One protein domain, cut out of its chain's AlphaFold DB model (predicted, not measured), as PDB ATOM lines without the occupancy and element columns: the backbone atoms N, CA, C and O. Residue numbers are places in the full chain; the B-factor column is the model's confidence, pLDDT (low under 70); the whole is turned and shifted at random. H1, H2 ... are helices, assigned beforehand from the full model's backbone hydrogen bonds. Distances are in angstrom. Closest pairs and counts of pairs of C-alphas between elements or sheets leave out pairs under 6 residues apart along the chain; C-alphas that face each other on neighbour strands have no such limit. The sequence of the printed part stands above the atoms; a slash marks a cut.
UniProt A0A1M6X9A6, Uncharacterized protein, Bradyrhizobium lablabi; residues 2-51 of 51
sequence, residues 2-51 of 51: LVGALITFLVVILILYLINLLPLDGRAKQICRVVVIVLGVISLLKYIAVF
ATOM      1  N   LEU A   2     166.069 155.369 199.719       72.19
ATOM      2  CA  LEU A   2     167.006 156.463 200.053       72.19
ATOM      3  C   LEU A   2     167.889 156.220 201.297       72.19
ATOM      4  O   LEU A   2     169.087 156.466 201.257       72.19
ATOM      5  N   VAL A   3     167.313 155.702 202.388       82.19
ATOM      6  CA  VAL A   3     168.039 155.466 203.657       82.19
ATOM      7  C   VAL A   3     169.110 154.387 203.507       82.19
ATOM      8  O   VAL A   3     170.210 154.528 204.029       82.19
ATOM      9  N   GLY A   4     168.811 153.339 202.734       79.94
ATOM     10  CA  GLY A   4     169.778 152.294 202.405       79.94
ATOM     11  C   GLY A   4     170.985 152.877 201.678       79.94
ATOM     12  O   GLY A   4     172.101 152.682 202.136       79.94
ATOM     13  N   ALA A   5     170.757 153.678 200.630       85.88
ATOM     14  CA  ALA A   5     171.831 154.353 199.902       85.88
ATOM     15  C   ALA A   5     172.678 155.271 200.805       85.88
ATOM     16  O   ALA A   5     173.898 155.305 200.658       85.88
ATOM     17  N   LEU A   6     172.051 155.958 201.767       88.19
ATOM     18  CA  LEU A   6     172.734 156.815 202.740       88.19
ATOM     19  C   LEU A   6     173.683 156.016 203.653       88.19
ATOM     20  O   LEU A   6     174.820 156.425 203.883       88.19
ATOM     21  N   ILE A   7     173.234 154.854 204.133       89.44
ATOM     22  CA  ILE A   7     174.033 153.952 204.972       89.44
ATOM     23  C   ILE A   7     175.185 153.355 204.161       89.44
ATOM     24  O   ILE A   7     176.317 153.331 204.641       89.44
ATOM     25  N   THR A   8     174.941 152.933 202.917       87.00
ATOM     26  CA  THR A   8     176.002 152.416 202.040       87.00
ATOM     27  C   THR A   8     177.073 153.473 201.794       87.00
ATOM     28  O   THR A   8     178.261 153.173 201.846       87.00
ATOM     29  N   PHE A   9     176.660 154.723 201.584       87.94
ATOM     30  CA  PHE A   9     177.572 155.845 201.393       87.94
ATOM     31  C   PHE A   9     178.444 156.084 202.634       87.94
ATOM     32  O   PHE A   9     179.661 156.238 202.523       87.94
ATOM     33  N   LEU A  10     177.839 156.033 203.825       89.12
ATOM     34  CA  LEU A  10     178.537 156.197 205.100       89.12
ATOM     35  C   LEU A  10     179.555 155.072 205.354       89.12
ATOM     36  O   LEU A  10     180.698 155.344 205.718       89.12
ATOM     37  N   VAL A  11     179.164 153.817 205.121       89.88
ATOM     38  CA  VAL A  11     180.033 152.644 205.302       89.88
ATOM     39  C   VAL A  11     181.214 152.674 204.329       89.88
ATOM     40  O   VAL A  11     182.346 152.403 204.725       89.88
ATOM     41  N   VAL A  12     180.984 153.058 203.071       88.06
ATOM     42  CA  VAL A  12     182.042 153.178 202.054       88.06
ATOM     43  C   VAL A  12     183.060 154.255 202.435       88.06
ATOM     44  O   VAL A  12     184.264 154.005 202.359       88.06
ATOM     45  N   ILE A  13     182.601 155.421 202.901       86.06
ATOM     46  CA  ILE A  13     183.485 156.491 203.387       86.06
ATOM     47  C   ILE A  13     184.277 156.030 204.610       86.06
ATOM     48  O   ILE A  13     185.468 156.314 204.690       86.06
ATOM     49  N   LEU A  14     183.657 155.293 205.534       86.38
ATOM     50  CA  LEU A  14     184.331 154.783 206.726       86.38
ATOM     51  C   LEU A  14     185.465 153.810 206.370       86.38
ATOM     52  O   LEU A  14     186.558 153.904 206.925       86.38
ATOM     53  N   ILE A  15     185.231 152.921 205.402       86.38
ATOM     54  CA  ILE A  15     186.244 151.989 204.892       86.38
ATOM     55  C   ILE A  15     187.372 152.759 204.195       86.38
ATOM     56  O   ILE A  15     188.541 152.520 204.480       86.38
ATOM     57  N   LEU A  16     187.041 153.724 203.330       77.06
ATOM     58  CA  LEU A  16     188.023 154.585 202.660       77.06
ATOM     59  C   LEU A  16     188.844 155.418 203.651       77.06
ATOM     60  O   LEU A  16     190.046 155.574 203.460       77.06
ATOM     61  N   TYR A  17     188.216 155.933 204.708       82.00
ATOM     62  CA  TYR A  17     188.878 156.702 205.759       82.00
ATOM     63  C   TYR A  17     189.837 155.822 206.561       82.00
ATOM     64  O   TYR A  17     190.976 156.216 206.788       82.00
ATOM     65  N   LEU A  18     189.422 154.600 206.907       74.06
ATOM     66  CA  LEU A  18     190.276 153.633 207.596       74.06
ATOM     67  C   LEU A  18     191.459 153.185 206.720       74.06
ATOM     68  O   LEU A  18     192.576 153.055 207.209       74.06
ATOM     69  N   ILE A  19     191.226 153.018 205.417       70.81
ATOM     70  CA  ILE A  19     192.254 152.702 204.417       70.81
ATOM     71  C   ILE A  19     193.228 153.872 204.202       70.81
ATOM     72  O   ILE A  19     194.399 153.631 203.936       70.81
ATOM     73  N   ASN A  20     192.765 155.120 204.293       71.12
ATOM     74  CA  ASN A  20     193.596 156.321 204.146       71.12
ATOM     75  C   ASN A  20     194.433 156.589 205.408       71.12
ATOM     76  O   ASN A  20     195.588 156.994 205.317       71.12
ATOM     77  N   LEU A  21     193.861 156.312 206.584       68.62
ATOM     78  CA  LEU A  21     194.563 156.409 207.861       68.62
ATOM     79  C   LEU A  21     195.600 155.293 208.035       68.62
ATOM     80  O   LEU A  21     196.610 155.488 208.711       68.62
ATOM     81  N   LEU A  22     195.369 154.131 207.417       59.19
ATOM     82  CA  LEU A  22     196.398 153.116 207.281       59.19
ATOM     83  C   LEU A  22     197.420 153.650 206.267       59.19
ATOM     84  O   LEU A  22     197.033 153.925 205.132       59.19
ATOM     85  N   PRO A  23     198.704 153.832 206.636       59.56
ATOM     86  CA  PRO A  23     199.735 154.246 205.700       59.56
ATOM     87  C   PRO A  23     199.877 153.135 204.668       59.56
ATOM     88  O   PRO A  23     200.629 152.184 204.836       59.56
ATOM     89  N   LEU A  24     199.083 153.223 203.608       61.84
ATOM     90  CA  LEU A  24     199.180 152.364 202.457       61.84
ATOM     91  C   LEU A  24     200.462 152.780 201.746       61.84
ATOM     92  O   LEU A  24     200.468 153.644 200.864       61.84
ATOM     93  N   ASP A  25     201.549 152.174 202.231       65.19
ATOM     94  CA  ASP A  25     202.913 152.205 201.733       65.19
ATOM     95  C   ASP A  25     202.936 152.304 200.210       65.19
ATOM     96  O   ASP A  25     202.060 151.763 199.535       65.19
ATOM     97  N   GLY A  26     203.970 152.925 199.630       65.81
ATOM     98  CA  GLY A  26     204.092 153.150 198.177       65.81
ATOM     99  C   GLY A  26     203.791 151.925 197.285       65.81
ATOM    100  O   GLY A  26     203.401 152.082 196.129       65.81
ATOM    101  N   ARG A  27     203.868 150.719 197.856       68.56
ATOM    102  CA  ARG A  27     203.421 149.421 197.326       68.56
ATOM    103  C   ARG A  27     201.918 149.371 196.992       68.56
ATOM    104  O   ARG A  27     201.549 148.899 195.925       68.56
ATOM    105  N   ALA A  28     201.039 149.869 197.859       74.25
ATOM    106  CA  ALA A  28     199.590 149.864 197.662       74.25
ATOM    107  C   ALA A  28     199.161 150.808 196.531       74.25
ATOM    108  O   ALA A  28     198.318 150.461 195.706       74.25
ATOM    109  N   LYS A  29     199.824 151.965 196.407       70.19
ATOM    110  CA  LYS A  29     199.659 152.869 195.258       70.19
ATOM    111  C   LYS A  29     200.056 152.188 193.946       70.19
ATOM    112  O   LYS A  29     199.420 152.392 192.913       70.19
ATOM    113  N   GLN A  30     201.092 151.355 194.001       78.44
ATOM    114  CA  GLN A  30     201.561 150.554 192.879       78.44
ATOM    115  C   GLN A  30     200.549 149.459 192.512       78.44
ATOM    116  O   GLN A  30     200.210 149.329 191.339       78.44
ATOM    117  N   ILE A  31     199.986 148.758 193.502       81.06
ATOM    118  CA  ILE A  31     198.914 147.769 193.304       81.06
ATOM    119  C   ILE A  31     197.679 148.430 192.680       81.06
ATOM    120  O   ILE A  31     197.201 147.958 191.652       81.06
ATOM    121  N   CYS A  32     197.210 149.564 193.212       84.38
ATOM    122  CA  CYS A  32     196.088 150.308 192.629       84.38
ATOM    123  C   CYS A  32     196.357 150.716 191.174       84.38
ATOM    124  O   CYS A  32     195.483 150.578 190.320       84.38
ATOM    125  N   ARG A  33     197.575 151.173 190.859       84.44
ATOM    126  CA  ARG A  33     197.958 151.535 189.487       84.44
ATOM    127  C   ARG A  33     197.921 150.329 188.549       84.44
ATOM    128  O   ARG A  33     197.413 150.448 187.438       84.44
ATOM    129  N   VAL A  34     198.415 149.178 189.000       91.44
ATOM    130  CA  VAL A  34     198.371 147.924 188.234       91.44
ATOM    131  C   VAL A  34     196.924 147.480 188.005       91.44
ATOM    132  O   VAL A  34     196.566 147.170 186.873       91.44
ATOM    133  N   VAL A  35     196.065 147.534 189.029       91.69
ATOM    134  CA  VAL A  35     194.638 147.179 188.917       91.69
ATOM    135  C   VAL A  35     193.912 148.062 187.898       91.69
ATOM    136  O   VAL A  35     193.169 147.548 187.063       91.69
ATOM    137  N   VAL A  36     194.158 149.376 187.910       88.19
ATOM    138  CA  VAL A  36     193.561 150.314 186.940       88.19
ATOM    139  C   VAL A  36     194.025 150.022 185.511       88.19
ATOM    140  O   VAL A  36     193.209 150.047 184.590       88.19
ATOM    141  N   ILE A  37     195.307 149.697 185.311       92.88
ATOM    142  CA  ILE A  37     195.841 149.322 183.991       92.88
ATOM    143  C   ILE A  37     195.176 148.037 183.487       92.88
ATOM    144  O   ILE A  37     194.720 147.991 182.347       92.88
ATOM    145  N   VAL A  38     195.067 147.014 184.341       93.50
ATOM    146  CA  VAL A  38     194.427 145.736 183.992       93.50
ATOM    147  C   VAL A  38     192.953 145.940 183.636       93.50
ATOM    148  O   VAL A  38     192.505 145.441 182.607       93.50
ATOM    149  N   LEU A  39     192.208 146.729 184.417       93.06
ATOM    150  CA  LEU A  39     190.817 147.076 184.098       93.06
ATOM    151  C   LEU A  39     190.691 147.838 182.775       93.06
ATOM    152  O   LEU A  39     189.776 147.559 182.001       93.06
ATOM    153  N   GLY A  40     191.608 148.766 182.489       90.06
ATOM    154  CA  GLY A  40     191.648 149.488 181.217       90.06
ATOM    155  C   GLY A  40     191.845 148.551 180.026       90.06
ATOM    156  O   GLY A  40     191.105 148.636 179.047       90.06
ATOM    157  N   VAL A  41     192.778 147.601 180.138       90.81
ATOM    158  CA  VAL A  41     193.017 146.576 179.109       90.81
ATOM    159  C   VAL A  41     191.801 145.670 178.944       90.81
ATOM    160  O   VAL A  41     191.380 145.441 177.816       90.81
ATOM    161  N   ILE A  42     191.188 145.204 180.036       91.62
ATOM    162  CA  ILE A  42     189.966 144.386 179.978       91.62
ATOM    163  C   ILE A  42     188.830 145.157 179.294       91.62
ATOM    164  O   ILE A  42     188.123 144.590 178.465       91.62
ATOM    165  N   SER A  43     188.665 146.446 179.603       82.19
ATOM    166  CA  SER A  43     187.642 147.300 178.988       82.19
ATOM    167  C   SER A  43     187.864 147.467 177.479       82.19
ATOM    168  O   SER A  43     186.928 147.308 176.696       82.19
ATOM    169  N   LEU A  44     189.111 147.705 177.060       86.31
ATOM    170  CA  LEU A  44     189.498 147.786 175.647       86.31
ATOM    171  C   LEU A  44     189.298 146.451 174.924       86.31
ATOM    172  O   LEU A  44     188.783 146.420 173.812       86.31
ATOM    173  N   LEU A  45     189.647 145.339 175.573       86.88
ATOM    174  CA  LEU A  45     189.451 144.002 175.022       86.88
ATOM    175  C   LEU A  45     187.961 143.708 174.821       86.88
ATOM    176  O   LEU A  45     187.569 143.180 173.785       86.88
ATOM    177  N   LYS A  46     187.122 144.125 175.778       78.94
ATOM    178  CA  LYS A  46     185.666 144.052 175.648       78.94
ATOM    179  C   LYS A  46     185.159 144.911 174.493       78.94
ATOM    180  O   LYS A  46     184.260 144.476 173.798       78.94
ATOM    181  N   TYR A  47     185.722 146.095 174.265       75.44
ATOM    182  CA  TYR A  47     185.321 146.956 173.149       75.44
ATOM    183  C   TYR A  47     185.625 146.326 171.781       75.44
ATOM    184  O   TYR A  47     184.825 146.455 170.863       75.44
ATOM    185  N   ILE A  48     186.752 145.621 171.655       77.69
ATOM    186  CA  ILE A  48     187.167 145.005 170.386       77.69
ATOM    187  C   ILE A  48     186.452 143.664 170.147       77.69
ATOM    188  O   ILE A  48     186.124 143.353 169.012       77.69
ATOM    189  N   ALA A  49     186.193 142.875 171.197       69.94
ATOM    190  CA  ALA A  49     185.552 141.559 171.078       69.94
ATOM    191  C   ALA A  49     184.010 141.600 171.054       69.94
ATOM    192  O   ALA A  49     183.382 140.578 170.796       69.94
ATOM    193  N   VAL A  50     183.403 142.744 171.387       58.66
ATOM    194  CA  VAL A  50     181.939 142.944 171.370       58.66
ATOM    195  C   VAL A  50     181.461 143.609 170.069       58.66
ATOM    196  O   VAL A  50     180.255 143.767 169.892       58.66
ATOM    197  N   PHE A  51     182.370 143.957 169.151       54.38
ATOM    198  CA  PHE A  51     182.021 144.372 167.788       54.38
ATOM    199  C   PHE A  51     182.002 143.192 166.814       54.38
ATOM    200  O   PHE A  51     182.903 142.329 166.914       54.38
TER     201      PHE A  51
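What this domain is: This is residues 2 to 51 of the 51 residues of an uncharacterized protein of Bradyrhizobium lablabi (UniProt A0A1M6X9A6). Two long helices, H2 and H1, form the arms of an open V, joined at its point by a tight link, with nothing between the arms. The whole is flat and extended, with spans of 40 by 36 by 5 A and a radius of gyration of the C-alphas of 16.1 A. The printed part has 50 residues with two named helices, H1 then H2, and no named strand; its class is all helix.

How they stand to each other: Look first at H2, residues 26 to 49, the longest helix, then at H1, residues 2 to 21. The two are apart, with no C-alpha of the one within 8 A of the other, and residues 22 to 25 make the tight link. In H1 and H2 every O i to N i+4 pair is within hydrogen-bond range.

Where its parts are: Find C-alpha 26 at (204.092, 153.150, 198.177); from there H2 runs 34.8 A to C-alpha 49 at (185.552, 141.559, 171.078). H1 runs 28.6 A from C-alpha 2 at (167.006, 156.463, 200.053) to C-alpha 21.

The domain as a whole: The two C-alphas farthest apart, those of Leu 21 and Phe 51, are 43.7 A apart. The printed part has no cut. Look for pLDDT under 70 at residues 21 to 27 and 49 to 51.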